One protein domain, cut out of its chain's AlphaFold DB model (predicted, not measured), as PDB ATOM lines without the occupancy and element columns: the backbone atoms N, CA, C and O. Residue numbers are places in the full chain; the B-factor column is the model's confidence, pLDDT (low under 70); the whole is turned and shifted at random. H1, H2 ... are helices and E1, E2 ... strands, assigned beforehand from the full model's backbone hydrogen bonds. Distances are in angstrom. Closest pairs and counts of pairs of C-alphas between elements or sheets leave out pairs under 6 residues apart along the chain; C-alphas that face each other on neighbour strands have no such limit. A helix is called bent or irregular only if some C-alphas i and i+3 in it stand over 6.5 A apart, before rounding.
ATOM      1  N   ALA A  22     -37.025   1.052  27.697       97.50
ATOM      2  CA  ALA A  22     -37.692   1.121  28.989       97.50
ATOM      3  C   ALA A  22     -37.099   2.269  29.816       97.50
ATOM      4  O   ALA A  22     -35.875   2.419  29.898       97.50
ATOM      5  N   CYS A  23     -37.966   3.071  30.436       97.69
ATOM      6  CA  CYS A  23     -37.566   4.192  31.272       97.69
ATOM      7  C   CYS A  23     -38.379   4.271  32.566       97.69
ATOM      8  O   CYS A  23     -39.533   3.843  32.614       97.69
ATOM      9  N   HIS A  24     -37.784   4.870  33.591       97.75
ATOM     10  CA  HIS A  24     -38.406   5.111  34.888       97.75
ATOM     11  C   HIS A  24     -37.992   6.486  35.416       97.75
ATOM     12  O   HIS A  24     -36.844   6.882  35.240       97.75
ATOM     13  N   GLU A  25     -38.904   7.221  36.046       97.75
ATOM     14  CA  GLU A  25     -38.610   8.524  36.652       97.75
ATOM     15  C   GLU A  25     -38.621   8.393  38.175       97.75
ATOM     16  O   GLU A  25     -39.617   7.954  38.751       97.75
ATOM     17  N   ALA A  26     -37.508   8.752  38.816       97.62
ATOM     18  CA  ALA A  26     -37.355   8.683  40.268       97.62
ATOM     19  C   ALA A  26     -36.212   9.589  40.750       97.62
ATOM     20  O   ALA A  26     -35.156   9.648  40.112       97.62
ATOM     21  N   GLY A  27     -36.418  10.276  41.882       96.88
ATOM     22  CA  GLY A  27     -35.406  11.121  42.536       96.88
ATOM     23  C   GLY A  27     -34.883  12.282  41.682       96.88
ATOM     24  O   GLY A  27     -33.716  12.645  41.788       96.88
ATOM     25  N   GLY A  28     -35.714  12.824  40.785       96.81
ATOM     26  CA  GLY A  28     -35.327  13.904  39.868       96.81
ATOM     27  C   GLY A  28     -34.563  13.457  38.615       96.81
ATOM     28  O   GLY A  28     -34.126  14.303  37.837       96.81
ATOM     29  N   PHE A  29     -34.411  12.148  38.389       97.69
ATOM     30  CA  PHE A  29     -33.734  11.591  37.216       97.69
ATOM     31  C   PHE A  29     -34.666  10.728  36.360       97.69
ATOM     32  O   PHE A  29     -35.565  10.055  36.865       97.69
ATOM     33  N   ILE A  30     -34.377  10.698  35.055       97.62
ATOM     34  CA  ILE A  30     -34.917   9.713  34.114       97.62
ATOM     35  C   ILE A  30     -33.882   8.596  33.955       97.62
ATOM     36  O   ILE A  30     -32.785   8.811  33.438       97.62
ATOM     37  N   TRP A  31     -34.254   7.398  34.381       97.75
ATOM     38  CA  TRP A  31     -33.474   6.172  34.285       97.75
ATOM     39  C   TRP A  31     -33.866   5.426  33.018       97.75
ATOM     40  O   TRP A  31     -35.047   5.364  32.681       97.75
ATOM     41  N   VAL A  32     -32.889   4.862  32.311       97.69
ATOM     42  CA  VAL A  32     -33.117   4.194  31.024       97.69
ATOM     43  C   VAL A  32     -32.333   2.893  30.970       97.69
ATOM     44  O   VAL A  32     -31.140   2.872  31.275       97.69
ATOM     45  N   MET A  33     -32.989   1.821  30.533       97.25
ATOM     46  CA  MET A  33     -32.321   0.567  30.195       97.25
ATOM     47  C   MET A  33     -31.971   0.545  28.710       97.25
ATOM     48  O   MET A  33     -32.811   0.823  27.855       97.25
ATOM     49  N   LEU A  34     -30.709   0.233  28.407       96.00
ATOM     50  CA  LEU A  34     -30.198   0.199  27.033       96.00
ATOM     51  C   LEU A  34     -30.402  -1.159  26.354       96.00
ATOM     52  O   LEU A  34     -30.412  -1.222  25.125       96.00
ATOM     53  N   ASP A  35     -30.557  -2.227  27.140       95.50
ATOM     54  CA  ASP A  35     -30.968  -3.528  26.622       95.50
ATOM     55  C   ASP A  35     -32.484  -3.524  26.407       95.50
ATOM     56  O   ASP A  35     -33.257  -3.304  27.336       95.50
ATOM     57  N   ARG A  36     -32.887  -3.720  25.152       94.38
ATOM     58  CA  ARG A  36     -34.281  -3.657  24.697       94.38
ATOM     59  C   ARG A  36     -35.011  -4.981  24.817       94.38
ATOM     60  O   ARG A  36     -36.236  -4.988  24.798       94.38
ATOM     61  N   GLU A  37     -34.255  -6.070  24.887       94.88
ATOM     62  CA  GLU A  37     -34.795  -7.425  24.932       94.88
ATOM     63  C   GLU A  37     -34.889  -7.933  26.379       94.88
ATOM     64  O   GLU A  37     -35.527  -8.950  26.642       94.88
ATOM     65  N   ALA A  38     -34.254  -7.230  27.321       95.12
ATOM     66  CA  ALA A  38     -34.375  -7.500  28.743       95.12
ATOM     67  C   ALA A  38     -35.739  -7.048  29.288       95.12
ATOM     68  O   ALA A  38     -36.247  -5.981  28.943       95.12
ATOM     69  N   GLU A  39     -36.291  -7.840  30.208       96.06
ATOM     70  CA  GLU A  39     -37.429  -7.410  31.018       96.06
ATOM     71  C   GLU A  39     -37.043  -6.158  31.824       96.06
ATOM     72  O   GLU A  39     -35.967  -6.145  32.435       96.06
ATOM     73  N   PRO A  40     -37.883  -5.107  31.843       95.88
ATOM     74  CA  PRO A  40     -37.574  -3.894  32.585       95.88
ATOM     75  C   PRO A  40     -37.351  -4.165  34.078       95.88
ATOM     76  O   PRO A  40     -38.265  -4.597  34.783       95.88
ATOM     77  N   ASP A  41     -36.155  -3.849  34.570       96.62
ATOM     78  CA  ASP A  41     -35.776  -3.956  35.975       96.62
ATOM     79  C   ASP A  41     -35.138  -2.652  36.466       96.62
ATOM     80  O   ASP A  41     -34.040  -2.263  36.068       96.62
ATOM     81  N   PHE A  42     -35.848  -1.992  37.376       97.50
ATOM     82  CA  PHE A  42     -35.423  -0.768  38.048       97.50
ATOM     83  C   PHE A  42     -35.281  -0.972  39.564       97.50
ATOM     84  O   PHE A  42     -35.236  -0.005  40.319       97.50
ATOM     85  N   SER A  43     -35.195  -2.222  40.031       97.00
ATOM     86  CA  SER A  43     -35.154  -2.569  41.460       97.00
ATOM     87  C   SER A  43     -33.941  -2.008  42.211       97.00
ATOM     88  O   SER A  43     -34.008  -1.811  43.424       97.00
ATOM     89  N   ALA A  44     -32.855  -1.693  41.499       96.75
ATOM     90  CA  ALA A  44     -31.692  -1.004  42.058       96.75
ATOM     91  C   ALA A  44     -31.996   0.443  42.498       96.75
ATOM     92  O   ALA A  44     -31.235   1.017  43.278       96.75
ATOM     93  N   ILE A  45     -33.097   1.032  42.023       97.62
ATOM     94  CA  ILE A  45     -33.567   2.359  42.425       97.62
ATOM     95  C   ILE A  45     -34.415   2.194  43.685       97.62
ATOM     96  O   ILE A  45     -35.639   2.067  43.647       97.62
ATOM     97  N   THR A  46     -33.733   2.120  44.821       98.25
ATOM     98  CA  THR A  46     -34.373   1.880  46.113       98.25
ATOM     99  C   THR A  46     -35.028   3.148  46.662       98.25
ATOM    100  O   THR A  46     -34.674   4.268  46.303       98.25
ATOM    101  N   ALA A  47     -35.961   2.977  47.601       97.81
ATOM    102  CA  ALA A  47     -36.558   4.103  48.320       97.81
ATOM    103  C   ALA A  47     -35.523   4.902  49.135       97.81
ATOM    104  O   ALA A  47     -35.683   6.104  49.302       97.81
ATOM    105  N   GLU A  48     -34.464   4.246  49.620       98.38
ATOM    106  CA  GLU A  48     -33.353   4.901  50.320       98.38
ATOM    107  C   GLU A  48     -32.578   5.821  49.374       98.38
ATOM    108  O   GLU A  48     -32.406   6.996  49.677       98.38
ATOM    109  N   LEU A  49     -32.226   5.329  48.181       97.69
ATOM    110  CA  LEU A  49     -31.551   6.130  47.160       97.69
ATOM    111  C   LEU A  49     -32.388   7.348  46.743       97.69
ATOM    112  O   LEU A  49     -31.867   8.452  46.614       97.69
ATOM    113  N   VAL A  50     -33.694   7.153  46.540       98.31
ATOM    114  CA  VAL A  50     -34.610   8.258  46.222       98.31
ATOM    115  C   VAL A  50     -34.692   9.248  47.385       98.31
ATOM    116  O   VAL A  50     -34.629  10.451  47.153       98.31
ATOM    117  N   GLY A  51     -34.742   8.759  48.628       98.31
ATOM    118  CA  GLY A  51     -34.720   9.600  49.823       98.31
ATOM    119  C   GLY A  51     -33.460  10.466  49.933       98.31
ATOM    120  O   GLY A  51     -33.563  11.642  50.283       98.31
ATOM    121  N   ASP A  52     -32.290   9.931  49.574       98.00
ATOM    122  CA  ASP A  52     -31.043  10.704  49.522       98.00
ATOM    123  C   ASP A  52     -31.101  11.807  48.452       98.00
ATOM    124  O   ASP A  52     -30.674  12.940  48.692       98.00
ATOM    125  N   PHE A  53     -31.668  11.518  47.278       97.94
ATOM    126  CA  PHE A  53     -31.843  12.518  46.219       97.94
ATOM    127  C   PHE A  53     -32.830  13.623  46.601       97.94
ATOM    128  O   PHE A  53     -32.570  14.798  46.318       97.94
ATOM    129  N   ASP A  54     -33.913  13.268  47.288       97.25
ATOM    130  CA  ASP A  54     -34.876  14.227  47.826       97.25
ATOM    131  C   ASP A  54     -34.218  15.129  48.881       97.25
ATOM    132  O   ASP A  54     -34.385  16.350  48.849       97.25
ATOM    133  N   ALA A  55     -33.400  14.561  49.776       97.75
ATOM    134  CA  ALA A  55     -32.662  15.321  50.788       97.75
ATOM    135  C   ALA A  55     -31.644  16.303  50.176       97.75
ATOM    136  O   ALA A  55     -31.375  17.362  50.750       97.75
ATOM    137  N   LEU A  56     -31.105  15.975  48.999       96.81
ATOM    138  CA  LEU A  56     -30.235  16.849  48.208       96.81
ATOM    139  C   LEU A  56     -31.012  17.891  47.378       96.81
ATOM    140  O   LEU A  56     -30.388  18.756  46.760       96.81
ATOM    141  N   GLY A  57     -32.349  17.830  47.353       97.62
ATOM    142  CA  GLY A  57     -33.207  18.735  46.584       97.62
ATOM    143  C   GLY A  57     -33.110  18.541  45.068       97.62
ATOM    144  O   GLY A  57     -33.407  19.467  44.312       97.62
ATOM    145  N   LEU A  58     -32.666  17.366  44.611       97.19
ATOM    146  CA  LEU A  58     -32.464  17.082  43.186       97.19
ATOM    147  C   LEU A  58     -33.757  17.097  42.352       97.19
ATOM    148  O   LEU A  58     -33.685  17.600  41.229       97.19
ATOM    149  N   PRO A  59     -34.929  16.645  42.849       97.69
ATOM    150  CA  PRO A  59     -36.176  16.728  42.084       97.69
ATOM    151  C   PRO A  59     -36.584  18.151  41.684       97.69
ATOM    152  O   PRO A  59     -37.181  18.343  40.630       97.69
ATOM    153  N   ASP A  60     -36.226  19.144  42.502       97.38
ATOM    154  CA  ASP A  60     -36.545  20.558  42.271       97.38
ATOM    155  C   ASP A  60     -35.377  21.337  41.637       97.38
ATOM    156  O   ASP A  60     -35.468  22.546  41.384       97.38
ATOM    157  N   ALA A  61     -34.246  20.672  41.395       96.75
ATOM    158  CA  ALA A  61     -33.063  21.298  40.831       96.75
ATOM    159  C   ALA A  61     -33.242  21.617  39.338       96.75
ATOM    160  O   ALA A  61     -34.009  20.996  38.606       96.75
ATOM    161  N   HIS A  62     -32.462  22.582  38.851       96.62
ATOM    162  CA  HIS A  62     -32.342  22.876  37.425       96.62
ATOM    163  C   HIS A  62     -30.875  22.830  37.001       96.62
ATOM    164  O   HIS A  62     -29.971  23.170  37.769       96.62
ATOM    165  N   VAL A  63     -30.622  22.431  35.753       96.06
ATOM    166  CA  VAL A  63     -29.262  22.384  35.207       96.06
ATOM    167  C   VAL A  63     -28.737  23.809  35.033       96.06
ATOM    168  O   VAL A  63     -29.118  24.513  34.100       96.06
ATOM    169  N   PHE A  64     -27.835  24.228  35.920       97.00
ATOM    170  CA  PHE A  64     -27.168  25.530  35.828       97.00
ATOM    171  C   PHE A  64     -26.062  25.553  34.759       97.00
ATOM    172  O   PHE A  64     -25.853  26.559  34.084       97.00
ATOM    173  N   GLY A  65     -25.346  24.440  34.580       97.19
ATOM    174  CA  GLY A  65     -24.275  24.322  33.596       97.19
ATOM    175  C   GLY A  65     -23.871  22.874  33.341       97.19
ATOM    176  O   GLY A  65     -24.127  21.993  34.156       97.19
ATOM    177  N   HIS A  66     -23.224  22.633  32.199       97.50
ATOM    178  CA  HIS A  66     -22.773  21.310  31.766       97.50
ATOM    179  C   HIS A  66     -21.373  21.413  31.144       97.50
ATOM    180  O   HIS A  66     -21.080  22.348  30.398       97.50
ATOM    181  N   LYS A  67     -20.498  20.455  31.468       96.81
ATOM    182  CA  LYS A  67     -19.173  20.283  30.860       96.81
ATOM    183  C   LYS A  67     -19.000  18.833  30.426       96.81
ATOM    184  O   LYS A  67     -19.374  17.927  31.162       96.81
ATOM    185  N   THR A  68     -18.370  18.631  29.274       97.19
ATOM    186  CA  THR A  68     -18.055  17.306  28.729       97.19
ATOM    187  C   THR A  68     -16.551  17.192  28.526       97.19
ATOM    188  O   THR A  68     -15.919  18.124  28.029       97.19
ATOM    189  N   PHE A  69     -15.983  16.047  28.893       95.56
ATOM    190  CA  PHE A  69     -14.564  15.753  28.739       95.56
ATOM    191  C   PHE A  69     -14.400  14.473  27.922       95.56
ATOM    192  O   PHE A  69     -15.107  13.495  28.156       95.56
ATOM    193  N   GLN A  70     -13.456  14.473  26.984       97.25
ATOM    194  CA  GLN A  70     -12.961  13.246  26.364       97.25
ATOM    195  C   GLN A  70     -11.646  12.888  27.045       97.25
ATOM    196  O   GLN A  70     -10.672  13.632  26.946       97.25
ATOM    197  N   ILE A  71     -11.650  11.783  27.785       96.44
ATOM    198  CA  ILE A  71     -10.508  11.325  28.572       96.44
ATOM    199  C   ILE A  71     -10.098   9.962  28.026       96.44
ATOM    200  O   ILE A  71     -10.923   9.051  27.969       96.44
ATOM    201  N   ASP A  72      -8.833   9.825  27.630       97.62
ATOM    202  CA  ASP A  72      -8.258   8.557  27.171       97.62
ATOM    203  C   ASP A  72      -7.902   7.667  28.374       97.62
ATOM    204  O   ASP A  72      -6.742   7.492  28.748       97.62
ATOM    205  N   ALA A  73      -8.940   7.199  29.066       96.50
ATOM    206  CA  ALA A  73      -8.831   6.359  30.248       96.50
ATOM    207  C   ALA A  73     -10.006   5.380  30.333       96.50
ATOM    208  O   ALA A  73     -11.092   5.612  29.798       96.50
ATOM    209  N   ASN A  74      -9.814   4.276  31.059       97.94
ATOM    210  CA  ASN A  74     -10.922   3.388  31.388       97.94
ATOM    211  C   ASN A  74     -11.895   4.099  32.342       97.94
ATOM    212  O   ASN A  74     -11.463   4.660  33.344       97.94
ATOM    213  N   TRP A  75     -13.202   4.003  32.089       96.75
ATOM    214  CA  TRP A  75     -14.227   4.642  32.925       96.75
ATOM    215  C   TRP A  75     -14.155   4.239  34.408       96.75
ATOM    216  O   TRP A  75     -14.484   5.046  35.272       96.75
ATOM    217  N   LYS A  76     -13.667   3.030  34.723       96.69
ATOM    218  CA  LYS A  76     -13.499   2.578  36.114       96.69
ATOM    219  C   LYS A  76     -12.477   3.418  36.881       96.69
ATOM    220  O   LYS A  76     -12.731   3.764  38.026       96.69
ATOM    221  N   LEU A  77     -11.396   3.844  36.220       95.69
ATOM    222  CA  LEU A  77     -10.383   4.722  36.819       95.69
ATOM    223  C   LEU A  77     -10.928   6.127  37.110       95.69
ATOM    224  O   LEU A  77     -10.370   6.839  37.934       95.69
ATOM    225  N   ILE A  78     -12.004   6.540  36.434       94.31
ATOM    226  CA  ILE A  78     -12.682   7.812  36.718       94.31
ATOM    227  C   ILE A  78     -13.548   7.693  37.975       94.31
ATOM    228  O   ILE A  78     -13.673   8.661  38.716       94.31
ATOM    229  N   LEU A  79     -14.132   6.516  38.222       94.38
ATOM    230  CA  LEU A  79     -14.980   6.267  39.387       94.38
ATOM    231  C   LEU A  79     -14.165   6.012  40.664       94.38
ATOM    232  O   LEU A  79     -14.571   6.465  41.729       94.38
ATOM    233  N   GLU A  80     -13.029   5.314  40.566       93.69
ATOM    234  CA  GLU A  80     -12.192   4.910  41.711       93.69
ATOM    235  C   GLU A  80     -11.871   6.046  42.706       93.69
ATOM    236  O   GLU A  80     -12.088   5.834  43.900       93.69
ATOM    237  N   PRO A  81     -11.456   7.257  42.283       92.00
ATOM    238  CA  PRO A  81     -11.172   8.351  43.212       92.00
ATOM    239  C   PRO A  81     -12.397   8.817  44.011       92.00
ATOM    240  O   PRO A  81     -12.253   9.343  45.102       92.00
ATOM    241  N   PHE A  82     -13.626   8.614  43.533       90.81
ATOM    242  CA  PHE A  82     -14.817   8.964  44.324       90.81
ATOM    243  C   PHE A  82     -15.087   7.972  45.462       90.81
ATOM    244  O   PHE A  82     -15.898   8.257  46.341       90.81
ATOM    245  N   LEU A  83     -14.415   6.817  45.456       91.75
ATOM    246  CA  LEU A  83     -14.555   5.769  46.464       91.75
ATOM    247  C   LEU A  83     -13.475   5.850  47.555       91.75
ATOM    248  O   LEU A  83     -13.522   5.078  48.512       91.75
ATOM    249  N   GLU A  84     -12.505   6.764  47.435       89.12
ATOM    250  CA  GLU A  84     -11.415   6.919  48.398       89.12
ATOM    251  C   GLU A  84     -10.963   8.388  48.563       89.12
ATOM    252  O   GLU A  84     -10.914   9.136  47.593       89.12
ATOM    253  N   PRO A  85     -10.605   8.839  49.781       87.31
ATOM    254  CA  PRO A  85     -10.216  10.231  50.025       87.31
ATOM    255  C   PRO A  85      -8.697  10.473  50.086       87.31
ATOM    256  O   PRO A  85      -8.267  11.605  50.322       87.31
ATOM    257  N   TYR A  86      -7.863   9.445  49.916       90.62
ATOM    258  CA  TYR A  86      -6.406   9.512  50.074       90.62
ATOM    259  C   TYR A  86      -5.773  10.570  49.162       90.62
ATOM    260  O   TYR A  86      -4.887  11.318  49.593       90.62
ATOM    261  N   HIS A  87      -6.247  10.697  47.922       92.38
ATOM    262  CA  HIS A  87      -5.697  11.672  46.978       92.38
ATOM    263  C   HIS A  87      -6.113  13.126  47.277       92.38
ATOM    264  O   HIS A  87      -5.440  14.049  46.805       92.38
ATOM    265  N   ILE A  88      -7.173  13.358  48.064       91.50
ATOM    266  CA  ILE A  88      -7.774  14.689  48.253       91.50
ATOM    267  C   ILE A  88      -6.760  15.673  48.837       91.50
ATOM    268  O   ILE A  88      -6.534  16.744  48.273       91.50
ATOM    269  N   GLN A  89      -6.080  15.294  49.919       90.19
ATOM    270  CA  GLN A  89      -5.149  16.194  50.611       90.19
ATOM    271  C   GLN A  89      -3.969  16.626  49.728       90.19
ATOM    272  O   GLN A  89      -3.413  17.710  49.908       90.19
ATOM    273  N   ARG A  90      -3.587  15.804  48.742       90.69
ATOM    274  CA  ARG A  90      -2.462  16.104  47.852       90.69
ATOM    275  C   ARG A  90      -2.908  16.769  46.555       90.69
ATOM    276  O   ARG A  90      -2.428  17.859  46.235       90.69
ATOM    277  N   LEU A  91      -3.805  16.124  45.813       93.81
ATOM    278  CA  LEU A  91      -4.208  16.545  44.470       93.81
ATOM    279  C   LEU A  91      -5.216  17.698  44.492       93.81
ATOM    280  O   LEU A  91      -5.217  18.518  43.577       93.81
ATOM    281  N   HIS A  92      -6.002  17.823  45.564       92.12
ATOM    282  CA  HIS A  92      -6.953  18.920  45.758       92.12
ATOM    283  C   HIS A  92      -6.470  19.981  46.757       92.12
ATOM    284  O   HIS A  92      -7.276  20.780  47.237       92.12
ATOM    285  N   SER A  93      -5.159  20.043  47.027       91.81
ATOM    286  CA  SER A  93      -4.545  20.951  48.014       91.81
ATOM    287  C   SER A  93      -4.893  22.434  47.827       91.81
ATOM    288  O   SER A  93      -4.985  23.169  48.804       91.81
ATOM    289  N   THR A  94      -5.127  22.880  46.591       93.25
ATOM    290  CA  THR A  94      -5.499  24.269  46.262       93.25
ATOM    291  C   THR A  94      -6.979  24.451  45.916       93.25
ATOM    292  O   THR A  94      -7.377  25.531  45.484       93.25
ATOM    293  N   THR A  95      -7.796  23.404  46.059       91.44
ATOM    294  CA  THR A  95      -9.225  23.426  45.712       91.44
ATOM    295  C   THR A  95     -10.077  23.027  46.911       91.44
ATOM    296  O   THR A  95     -10.330  23.852  47.782       91.44
ATOM    297  N   VAL A  96     -10.524  21.776  46.972       87.12
ATOM    298  CA  VAL A  96     -11.521  21.333  47.948       87.12
ATOM    299  C   VAL A  96     -10.922  20.784  49.241       87.12
ATOM    300  O   VAL A  96     -11.665  20.608  50.200       87.12
ATOM    301  N   ALA A  97      -9.603  20.562  49.327       86.69
ATOM    302  CA  ALA A  97      -8.979  19.901  50.482       86.69
ATOM    303  C   ALA A  97      -9.334  20.529  51.844       86.69
ATOM    304  O   ALA A  97      -9.534  19.801  52.811       86.69
ATOM    305  N   GLY A  98      -9.488  21.859  51.919       83.00
ATOM    306  CA  GLY A  98      -9.847  22.561  53.160       83.00
ATOM    307  C   GLY A  98     -11.259  22.275  53.691       83.00
ATOM    308  O   GLY A  98     -11.541  22.582  54.844       83.00
ATOM    309  N   ILE A  99     -12.135  21.686  52.873       82.38
ATOM    310  CA  ILE A  99     -13.505  21.295  53.247       82.38
ATOM    311  C   ILE A  99     -13.548  19.814  53.682       82.38
ATOM    312  O   ILE A  99     -14.462  19.402  54.387       82.38
ATOM    313  N   PHE A 100     -12.528  19.022  53.330       70.38
ATOM    314  CA  PHE A 100     -12.409  17.588  53.632       70.38
ATOM    315  C   PHE A 100     -11.468  17.311  54.821       70.38
ATOM    316  O   PHE A 100     -10.602  16.434  54.748       70.38
TER     317      PHE A 100
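This is residues 22 to 100 of the 109 residues of a protein of Massilia sp. K1S02-61 (UniProt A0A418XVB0). Little regular structure: a small hairpin of E1 and E2 with H1 near its turn forms one end, and a long strung-out stretch, residues 63 to 84, stands free and leads through H2 to a small coil with H3 at the other end. The 79 printed residues run E1, E2, H1, H2, H3, a mixed class with 30 residues in named elements; the whole is loose, radius of gyration of the C-alphas 16.8 A, spanning 45 by 32 by 24 A.

E1, residues 23 to 26, begins at C-alpha (-37.566, 4.192, 31.272). E2 is residues 29 to 32. H1, residues 47 to 55, is 12.1 A long and H2, residues 75 to 83, 13.6 A. H3, residues 88 to 91, ends at C-alpha (-4.208, 16.545, 44.470).

Antiparallel E1 and E2 make a hairpin at 156 degrees, with N 24 and O 31 2.9 A apart, within hydrogen-bond range. The closest C-alphas of E1 and H1, Ala 26 and Val 50, are 6.6 A apart. H2 is apart from H1 and H3. Every O i to N i+4 pair is within range in H1, 2 of 5 in H2, which has 4 of 6 O i to N i+3 pairs; H3 is too short. H2 is only just irregular: C-alphas 78 and 81 are 6.7 A apart.

The C-alphas farthest apart, Glu 37 and Gly 98, are 48.1 A apart. The printed part has no cut. The links E2 to H1 and H1 to H2 are long. No printed residue is under 70 in pLDDT.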